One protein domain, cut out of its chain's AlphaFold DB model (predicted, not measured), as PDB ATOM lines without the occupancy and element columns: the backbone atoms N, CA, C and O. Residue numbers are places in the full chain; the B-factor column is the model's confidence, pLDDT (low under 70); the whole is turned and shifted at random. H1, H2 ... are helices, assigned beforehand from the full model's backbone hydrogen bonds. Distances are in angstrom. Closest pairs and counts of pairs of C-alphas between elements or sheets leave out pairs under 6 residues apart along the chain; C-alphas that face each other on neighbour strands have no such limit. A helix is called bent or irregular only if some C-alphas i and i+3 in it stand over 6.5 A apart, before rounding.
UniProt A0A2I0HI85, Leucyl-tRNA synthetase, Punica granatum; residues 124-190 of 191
ATOM      1  N   TYR A 124      43.737  32.067 -29.395       95.06
ATOM      2  CA  TYR A 124      42.696  31.926 -30.424       95.06
ATOM      3  C   TYR A 124      41.821  30.667 -30.256       95.06
ATOM      4  O   TYR A 124      40.736  30.583 -30.825       95.06
ATOM      5  N   MET A 125      42.245  29.698 -29.441       94.75
ATOM      6  CA  MET A 125      41.442  28.531 -29.077       94.75
ATOM      7  C   MET A 125      40.146  28.937 -28.362       94.75
ATOM      8  O   MET A 125      39.102  28.340 -28.616       94.75
ATOM      9  N   ALA A 126      40.183  29.991 -27.537       94.19
ATOM     10  CA  ALA A 126      38.985  30.545 -26.906       94.19
ATOM     11  C   ALA A 126      38.010  31.086 -27.960       94.19
ATOM     12  O   ALA A 126      36.808  30.833 -27.891       94.19
ATOM     13  N   TYR A 127      38.533  31.743 -28.999       92.75
ATOM     14  CA  TYR A 127      37.728  32.255 -30.104       92.75
ATOM     15  C   TYR A 127      36.970  31.144 -30.845       92.75
ATOM     16  O   TYR A 127      35.818  31.348 -31.231       92.75
ATOM     17  N   TYR A 128      37.555  29.948 -31.001       92.56
ATOM     18  CA  TYR A 128      36.867  28.832 -31.663       92.56
ATOM     19  C   TYR A 128      35.546  28.445 -30.996       92.56
ATOM     20  O   TYR A 128      34.608  28.081 -31.705       92.56
ATOM     21  N   THR A 129      35.448  28.569 -29.669       93.06
ATOM     22  CA  THR A 129      34.239  28.195 -28.913       93.06
ATOM     23  C   THR A 129      33.010  28.987 -29.360       93.06
ATOM     24  O   THR A 129      31.911  28.447 -29.431       93.06
ATOM     25  N   ILE A 130      33.200  30.242 -29.773       91.00
ATOM     26  CA  ILE A 130      32.116  31.145 -30.174       91.00
ATOM     27  C   ILE A 130      32.133  31.496 -31.667       91.00
ATOM     28  O   ILE A 130      31.211  32.149 -32.152       91.00
ATOM     29  N   ALA A 131      33.157  31.084 -32.422       90.00
ATOM     30  CA  ALA A 131      33.331  31.468 -33.825       90.00
ATOM     31  C   ALA A 131      32.107  31.124 -34.689       90.00
ATOM     32  O   ALA A 131      31.738  31.892 -35.578       90.00
ATOM     33  N   HIS A 132      31.444  30.005 -34.395       86.88
ATOM     34  CA  HIS A 132      30.231  29.569 -35.083       86.88
ATOM     35  C   HIS A 132      29.030  30.504 -34.845       86.88
ATOM     36  O   HIS A 132      28.188  30.639 -35.724       86.88
ATOM     37  N   LEU A 133      28.976  31.193 -33.699       86.25
ATOM     38  CA  LEU A 133      27.955  32.203 -33.394       86.25
ATOM     39  C   LEU A 133      28.232  33.529 -34.110       86.25
ATOM     40  O   LEU A 133      27.300  34.259 -34.439       86.25
ATOM     41  N   LEU A 134      29.511  33.840 -34.336       83.50
ATOM     42  CA  LEU A 134      29.946  35.109 -34.921       83.50
ATOM     43  C   LEU A 134      29.994  35.084 -36.451       83.50
ATOM     44  O   LEU A 134      29.728  36.102 -37.082       83.50
ATOM     45  N   ARG A 135      30.380  33.956 -37.054       77.38
ATOM     46  CA  ARG A 135      30.689  33.873 -38.492       77.38
ATOM     47  C   ARG A 135      29.712  33.031 -39.305       77.38
ATOM     48  O   ARG A 135      29.767  33.098 -40.527       77.38
ATOM     49  N   ASP A 136      28.868  32.226 -38.655       75.06
ATOM     50  CA  ASP A 136      27.929  31.298 -39.311       75.06
ATOM     51  C   ASP A 136      28.572  30.491 -40.467       75.06
ATOM     52  O   ASP A 136      28.038  30.364 -41.564       75.06
ATOM     53  N   GLY A 137      29.802  30.011 -40.249       71.88
ATOM     54  CA  GLY A 137      30.558  29.222 -41.230       71.88
ATOM     55  C   GLY A 137      31.307  30.012 -42.312       71.88
ATOM     56  O   GLY A 137      32.059  29.401 -43.071       71.88
ATOM     57  N   ASP A 138      31.187  31.343 -42.376       79.31
ATOM     58  CA  ASP A 138      31.980  32.149 -43.309       79.31
ATOM     59  C   ASP A 138      33.402  32.391 -42.793       79.31
ATOM     60  O   ASP A 138      33.646  33.080 -41.797       79.31
ATOM     61  N   LEU A 139      34.368  31.864 -43.542       75.00
ATOM     62  CA  LEU A 139      35.790  31.993 -43.263       75.00
ATOM     63  C   LEU A 139      36.246  33.458 -43.178       75.00
ATOM     64  O   LEU A 139      37.114  33.786 -42.368       75.00
ATOM     65  N   HIS A 140      35.665  34.333 -44.001       74.94
ATOM     66  CA  HIS A 140      36.061  35.736 -44.103       74.94
ATOM     67  C   HIS A 140      35.224  36.677 -43.234       74.94
ATOM     68  O   HIS A 140      35.513  37.872 -43.223       74.94
ATOM     69  N   GLY A 141      34.210  36.169 -42.523       67.12
ATOM     70  CA  GLY A 141      33.341  36.990 -41.673       67.12
ATOM     71  C   GLY A 141      32.599  38.096 -42.435       67.12
ATOM     72  O   GLY A 141      32.319  39.145 -41.869       67.12
ATOM     73  N   ARG A 142      32.333  37.888 -43.729       66.31
ATOM     74  CA  ARG A 142      31.525  38.757 -44.600       66.31
ATOM     75  C   ARG A 142      30.037  38.402 -44.545       66.31
ATOM     76  O   ARG A 142      29.217  39.175 -45.036       66.31
ATOM     77  N   SER A 143      29.701  37.232 -44.000       59.69
ATOM     78  CA  SER A 143      28.332  36.780 -43.775       59.69
ATOM     79  C   SER A 143      27.571  37.743 -42.867       59.69
ATOM     80  O   SER A 143      28.117  38.315 -41.926       59.69
ATOM     81  N   THR A 144      26.281  37.885 -43.151       55.41
ATOM     82  CA  THR A 144      25.296  38.642 -42.378       55.41
ATOM     83  C   THR A 144      24.928  37.899 -41.093       55.41
ATOM     84  O   THR A 144      23.756  37.584 -40.873       55.41
ATOM     85  N   SER A 145      25.908  37.555 -40.259       59.28
ATOM     86  CA  SER A 145      25.593  37.119 -38.903       59.28
ATOM     87  C   SER A 145      24.853  38.253 -38.185       59.28
ATOM     88  O   SER A 145      25.011  39.435 -38.496       59.28
ATOM     89  N   SER A 146      23.993  37.906 -37.228       63.53
ATOM     90  CA  SER A 146      23.183  38.888 -36.490       63.53
ATOM     91  C   SER A 146      24.012  39.866 -35.643       63.53
ATOM     92  O   SER A 146      23.438  40.750 -35.011       63.53
ATOM     93  N   LEU A 147      25.337  39.691 -35.600       75.12
ATOM     94  CA  LEU A 147      26.280  40.464 -34.806       75.12
ATOM     95  C   LEU A 147      27.222  41.233 -35.718       75.12
ATOM     96  O   LEU A 147      27.893  40.662 -36.575       75.12
ATOM     97  N   LYS A 148      27.305  42.537 -35.488       80.19
ATOM     98  CA  LYS A 148      28.270  43.400 -36.157       80.19
ATOM     99  C   LYS A 148      29.595  43.378 -35.402       80.19
ATOM    100  O   LYS A 148      29.612  43.302 -34.175       80.19
ATOM    101  N   LEU A 149      30.704  43.487 -36.131       79.81
ATOM    102  CA  LEU A 149      32.048  43.488 -35.542       79.81
ATOM    103  C   LEU A 149      32.225  44.636 -34.541       79.81
ATOM    104  O   LEU A 149      32.842  44.449 -33.500       79.81
ATOM    105  N   GLU A 150      31.617  45.791 -34.814       84.56
ATOM    106  CA  GLU A 150      31.690  46.980 -33.962       84.56
ATOM    107  C   GLU A 150      30.967  46.801 -32.616       84.56
ATOM    108  O   GLU A 150      31.183  47.586 -31.699       84.56
ATOM    109  N   GLN A 151      30.113  45.779 -32.479       88.12
ATOM    110  CA  GLN A 151      29.412  45.482 -31.225       88.12
ATOM    111  C   GLN A 151      30.266  44.662 -30.248       88.12
ATOM    112  O   GLN A 151      29.885  44.522 -29.089       88.12
ATOM    113  N   MET A 152      31.394  44.104 -30.694       89.38
ATOM    114  CA  MET A 152      32.272  43.253 -29.885       89.38
ATOM    115  C   MET A 152      33.302  44.099 -29.126       89.38
ATOM    116  O   MET A 152      34.493  44.072 -29.439       89.38
ATOM    117  N   THR A 153      32.819  44.878 -28.157       92.38
ATOM    118  CA  THR A 153      33.644  45.738 -27.294       92.38
ATOM    119  C   THR A 153      34.375  44.939 -26.213       92.38
ATOM    120  O   THR A 153      34.057  43.771 -25.970       92.38
ATOM    121  N   ASP A 154      35.330  45.572 -25.528       91.94
ATOM    122  CA  ASP A 154      36.081  44.954 -24.429       91.94
ATOM    123  C   ASP A 154      35.153  44.421 -23.324       91.94
ATOM    124  O   ASP A 154      35.375  43.327 -22.816       91.94
ATOM    125  N   GLU A 155      34.047  45.107 -23.020       93.12
ATOM    126  CA  GLU A 155      33.058  44.650 -22.035       93.12
ATOM    127  C   GLU A 155      32.323  43.380 -22.486       93.12
ATOM    128  O   GLU A 155      31.989  42.519 -21.669       93.12
ATOM    129  N   VAL A 156      32.055  43.240 -23.789       93.25
ATOM    130  CA  VAL A 156      31.437  42.026 -24.347       93.25
ATOM    131  C   VAL A 156      32.401  40.845 -24.239       93.25
ATOM    132  O   VAL A 156      31.981  39.745 -23.868       93.25
ATOM    133  N   TRP A 157      33.686  41.072 -24.524       93.56
ATOM    134  CA  TRP A 157      34.730  40.060 -24.367       93.56
ATOM    135  C   TRP A 157      34.935  39.665 -22.901       93.56
ATOM    136  O   TRP A 157      34.988  38.472 -22.595       93.56
ATOM    137  N   ASP A 158      34.960  40.641 -21.993       94.06
ATOM    138  CA  ASP A 158      35.116  40.434 -20.551       94.06
ATOM    139  C   ASP A 158      33.947  39.632 -19.953       94.06
ATOM    140  O   ASP A 158      34.151  38.659 -19.219       94.06
ATOM    141  N   PHE A 159      32.706  39.947 -20.346       93.38
ATOM    142  CA  PHE A 159      31.531  39.165 -19.952       93.38
ATOM    143  C   PHE A 159      31.601  37.711 -20.439       93.38
ATOM    144  O   PHE A 159      31.240  36.786 -19.701       93.38
ATOM    145  N   GLY A 160      32.043  37.511 -21.685       91.94
ATOM    146  CA  GLY A 160      32.092  36.203 -22.333       91.94
ATOM    147  C   GLY A 160      33.181  35.279 -21.786       91.94
ATOM    148  O   GLY A 160      32.917  34.092 -21.595       91.94
ATOM    149  N   PHE A 161      34.378  35.810 -21.523       93.44
ATOM    150  CA  PHE A 161      35.564  35.003 -21.216       93.44
ATOM    151  C   PHE A 161      36.100  35.161 -19.789       93.44
ATOM    152  O   PHE A 161      36.633  34.201 -19.236       93.44
ATOM    153  N   CYS A 162      35.947  36.334 -19.175       90.00
ATOM    154  CA  CYS A 162      36.569  36.658 -17.886       90.00
ATOM    155  C   CYS A 162      35.581  36.623 -16.710       90.00
ATOM    156  O   CYS A 162      35.968  36.821 -15.560       90.00
ATOM    157  N   GLY A 163      34.297  36.369 -16.977       86.12
ATOM    158  CA  GLY A 163      33.258  36.383 -15.948       86.12
ATOM    159  C   GLY A 163      32.857  37.792 -15.501       86.12
ATOM    160  O   GLY A 163      32.257  37.927 -14.433       86.12
ATOM    161  N   GLY A 164      33.152  38.805 -16.319       88.81
ATOM    162  CA  GLY A 164      32.787  40.197 -16.086       88.81
ATOM    163  C   GLY A 164      31.279  40.436 -15.940       88.81
ATOM    164  O   GLY A 164      30.459  39.551 -16.233       88.81
ATOM    165  N   PRO A 165      30.878  41.634 -15.475       90.69
ATOM    166  CA  PRO A 165      29.479  42.020 -15.433       90.69
ATOM    167  C   PRO A 165      28.913  42.111 -16.848       90.69
ATOM    168  O   PRO A 165      29.623  42.294 -17.834       90.69
ATOM    169  N   ARG A 166      27.593  41.988 -16.957       87.62
ATOM    170  CA  ARG A 166      26.933  42.165 -18.244       87.62
ATOM    171  C   ARG A 166      27.138  43.609 -18.740       87.62
ATOM    172  O   ARG A 166      26.902  44.520 -17.948       87.62
ATOM    173  N   PRO A 167      27.457  43.825 -20.030       88.50
ATOM    174  CA  PRO A 167      27.566  45.169 -20.586       88.50
ATOM    175  C   PRO A 167      26.246  45.934 -20.434       88.50
ATOM    176  O   PRO A 167      25.188  45.432 -20.829       88.50
ATOM    177  N   GLU A 168      26.305  47.140 -19.866       79.31
ATOM    178  CA  GLU A 168      25.127  47.999 -19.670       79.31
ATOM    179  C   GLU A 168      24.585  48.527 -21.005       79.31
ATOM    180  O   GLU A 168      23.372  48.584 -21.212       79.31
ATOM    181  N   PHE A 169      25.489  48.848 -21.933       77.06
ATOM    182  CA  PHE A 169      25.185  49.399 -23.249       77.06
ATOM    183  C   PHE A 169      25.612  48.409 -24.331       77.06
ATOM    184  O   PHE A 169      26.674  48.537 -24.932       77.06
ATOM    185  N   SER A 170      24.793  47.384 -24.557       82.12
ATOM    186  CA  SER A 170      24.994  46.458 -25.670       82.12
ATOM    187  C   SER A 170      23.686  46.204 -26.399       82.12
ATOM    188  O   SER A 170      22.697  45.770 -25.807       82.12
ATOM    189  N   ASP A 171      23.721  46.424 -27.709       83.81
ATOM    190  CA  ASP A 171      22.635  46.090 -28.632       83.81
ATOM    191  C   ASP A 171      22.570  44.579 -28.929       83.81
ATOM    192  O   ASP A 171      21.709  44.121 -29.685       83.81
ATOM    193  N   ILE A 172      23.483  43.784 -28.356       87.44
ATOM    194  CA  ILE A 172      23.505  42.335 -28.517       87.44
ATOM    195  C   ILE A 172      22.402  41.709 -27.646       87.44
ATOM    196  O   ILE A 172      22.365  41.925 -26.429       87.44
ATOM    197  N   PRO A 173      21.516  40.867 -28.216       88.44
ATOM    198  CA  PRO A 173      20.509  40.150 -27.445       88.44
ATOM    199  C   PRO A 173      21.111  39.344 -26.287       88.44
ATOM    200  O   PRO A 173      22.067  38.588 -26.467       88.44
ATOM    201  N   CYS A 174      20.485  39.422 -25.106       88.06
ATOM    202  CA  CYS A 174      20.941  38.716 -23.896       88.06
ATOM    203  C   CYS A 174      21.143  37.213 -24.125       88.06
ATOM    204  O   CYS A 174      22.045  36.604 -23.556       88.06
ATOM    205  N   SER A 175      20.269  36.609 -24.934       90.00
ATOM    206  CA  SER A 175      20.327  35.190 -25.275       90.00
ATOM    207  C   SER A 175      21.627  34.825 -25.986       90.00
ATOM    208  O   SER A 175      22.174  33.764 -25.716       90.00
ATOM    209  N   ILE A 176      22.143  35.707 -26.847       89.25
ATOM    210  CA  ILE A 176      23.388  35.492 -27.585       89.25
ATOM    211  C   ILE A 176      24.594  35.656 -26.657       89.25
ATOM    212  O   ILE A 176      25.442  34.771 -26.631       89.25
ATOM    213  N   LEU A 177      24.629  36.713 -25.835       90.56
ATOM    214  CA  LEU A 177      25.699  36.922 -24.847       90.56
ATOM    215  C   LEU A 177      25.819  35.737 -23.878       90.56
ATOM    216  O   LEU A 177      26.904  35.202 -23.663       90.56
ATOM    217  N   ASN A 178      24.688  35.289 -23.327       92.31
ATOM    218  CA  ASN A 178      24.663  34.139 -22.425       92.31
ATOM    219  C   ASN A 178      25.086  32.854 -23.138       92.31
ATOM    220  O   ASN A 178      25.794  32.042 -22.546       92.31
ATOM    221  N   LYS A 179      24.686  32.675 -24.403       92.62
ATOM    222  CA  LYS A 179      25.103  31.520 -25.198       92.62
ATOM    223  C   LYS A 179      26.611  31.526 -25.439       92.62
ATOM    224  O   LYS A 179      27.237  30.498 -25.239       92.62
ATOM    225  N   MET A 180      27.207  32.665 -25.794       92.12
ATOM    226  CA  MET A 180      28.662  32.784 -25.969       92.12
ATOM    227  C   MET A 180      29.423  32.366 -24.708       92.12
ATOM    228  O   MET A 180      30.319  31.528 -24.781       92.12
ATOM    229  N   LYS A 181      29.015  32.902 -23.552       93.69
ATOM    230  CA  LYS A 181      29.593  32.537 -22.256       93.69
ATOM    231  C   LYS A 181      29.430  31.044 -21.965       93.69
ATOM    232  O   LYS A 181      30.375  30.385 -21.546       93.69
ATOM    233  N   GLN A 182      28.243  30.497 -22.227       94.06
ATOM    234  CA  GLN A 182      27.955  29.082 -22.016       94.06
ATOM    235  C   GLN A 182      28.826  28.169 -22.890       94.06
ATOM    236  O   GLN A 182      29.351  27.188 -22.371       94.06
ATOM    237  N   GLU A 183      28.991  28.473 -24.180       93.62
ATOM    238  CA  GLU A 183      29.845  27.695 -25.093       93.62
ATOM    239  C   GLU A 183      31.307  27.706 -24.619       93.62
ATOM    240  O   GLU A 183      31.939  26.654 -24.519       93.62
ATOM    241  N   PHE A 184      31.829  28.879 -24.243       94.62
ATOM    242  CA  PHE A 184      33.191  28.996 -23.726       94.62
ATOM    243  C   PHE A 184      33.396  28.208 -22.427       94.62
ATOM    244  O   PHE A 184      34.329  27.407 -22.327       94.62
ATOM    245  N   GLU A 185      32.517  28.387 -21.440       93.00
ATOM    246  CA  GLU A 185      32.614  27.679 -20.161       93.00
ATOM    247  C   GLU A 185      32.434  26.166 -20.328       93.00
ATOM    248  O   GLU A 185      33.096  25.385 -19.648       93.00
ATOM    249  N   TYR A 186      31.553  25.732 -21.229       92.31
ATOM    250  CA  TYR A 186      31.352  24.314 -21.504       92.31
ATOM    251  C   TYR A 186      32.616  23.677 -22.090       92.31
ATOM    252  O   TYR A 186      33.067  22.644 -21.594       92.31
ATOM    253  N   CYS A 187      33.220  24.305 -23.101       87.69
ATOM    254  CA  CYS A 187      34.423  23.787 -23.748       87.69
ATOM    255  C   CYS A 187      35.658  23.817 -22.839       87.69
ATOM    256  O   CYS A 187      36.486  22.915 -22.917       87.69
ATOM    257  N   THR A 188      35.791  24.828 -21.981       83.88
ATOM    258  CA  THR A 188      36.968  24.976 -21.106       83.88
ATOM    259  C   THR A 188      36.910  24.117 -19.847       83.88
ATOM    260  O   THR A 188      37.958  23.735 -19.344       83.88
ATOM    261  N   ARG A 189      35.720  23.736 -19.361       74.06
ATOM    262  CA  ARG A 189      35.564  22.797 -18.229       74.06
ATOM    263  C   ARG A 189      35.874  21.337 -18.575       74.06
ATOM    264  O   ARG A 189      35.933  20.505 -17.674       74.06
ATOM    265  N   LEU A 190      35.984  21.007 -19.861       53.59
ATOM    266  CA  LEU A 190      36.273  19.652 -20.347       53.59
ATOM    267  C   LEU A 190      37.781  19.359 -20.473       53.59
ATOM    268  O   LEU A 190      38.143  18.275 -20.932       53.59
TER     269      LEU A 190
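AT A GLANCE: This is residues 124 to 190 of the 191 residues of the protein "Leucyl-tRNA synthetase" of Punica granatum (UniProt A0A2I0HI85). Two shorter helices, H1 and H2, pack on one longer helix, H3, the centres of the three making a triangle, and a long loop without a named element, residues 136 to 153, swings wide from the end of H1 to the start of H2. A second loop, residues 163 to 173, leads from the end of H2 back to the start of H3. The printed part has 67 residues with three named helices, in the order H1, H2, H3 along the chain, and no named strand; the class is all helix. It is compact, with a radius of gyration of the C-alphas of 11.6 A, and its outline is rounded, with spans of 32 by 29 by 19 A.

IN THESE COORDINATES: H1 is residues 124 to 135, 14.6 A from first to last C-alpha, and begins at C-alpha 124 at (42.696, 31.926, -30.424). H1 is irregular: C-alphas 129 and 132 are 7.5 A apart, against about 5 A in a regular helix, and its line is a rough one. H2 is residues 154 to 162, 10.6 A long, with C-alpha 154 at (36.081, 44.954, -24.429). H3, the longest helix, is residues 174 to 188, 21.3 A long, and ends at C-alpha 188 at (36.968, 24.976, -21.106).

HOW THE PARTS SIT: H1 touches H3, and their closest C-alphas are those of Thr 129 and Phe 184, 5.4 A apart. These two run opposite ways at a shallow tilt of 34 degrees, only just short of steep. H1 and H2 are close but not clearly touching, with the closest C-alphas, those of Ala 126 and Phe 161, 8.0 A apart. They run opposite ways at a steep tilt of 61 degrees. H2 touches H3, and the closest C-alphas are those of Gly 160 and Lys 181, 4.4 A apart. H2 and H3 run the same way at a steep tilt of 41 degrees. In H2 and H3 every O i to N i+4 pair is within hydrogen-bond range; in H1 4 of 8 are, and 7 of 9 O i to N i+3 pairs.

THE WHOLE: The two C-alphas farthest apart are those of Phe 169 and Leu 190, at 31.9 A, while the first and last printed C-alphas, of Tyr 124 and Leu 190, are 17.1 A apart. The printed part has no cut. Both links are long, with 18 residues between H1 and H2 and 11 between H2 and H3. The C-alphas of residues 136 to 153 lie 8 to 17 A from the mean of the C-alphas. The mean pLDDT of the printed part is 84.8, and residues 141 to 146 and residue 190 are under 70.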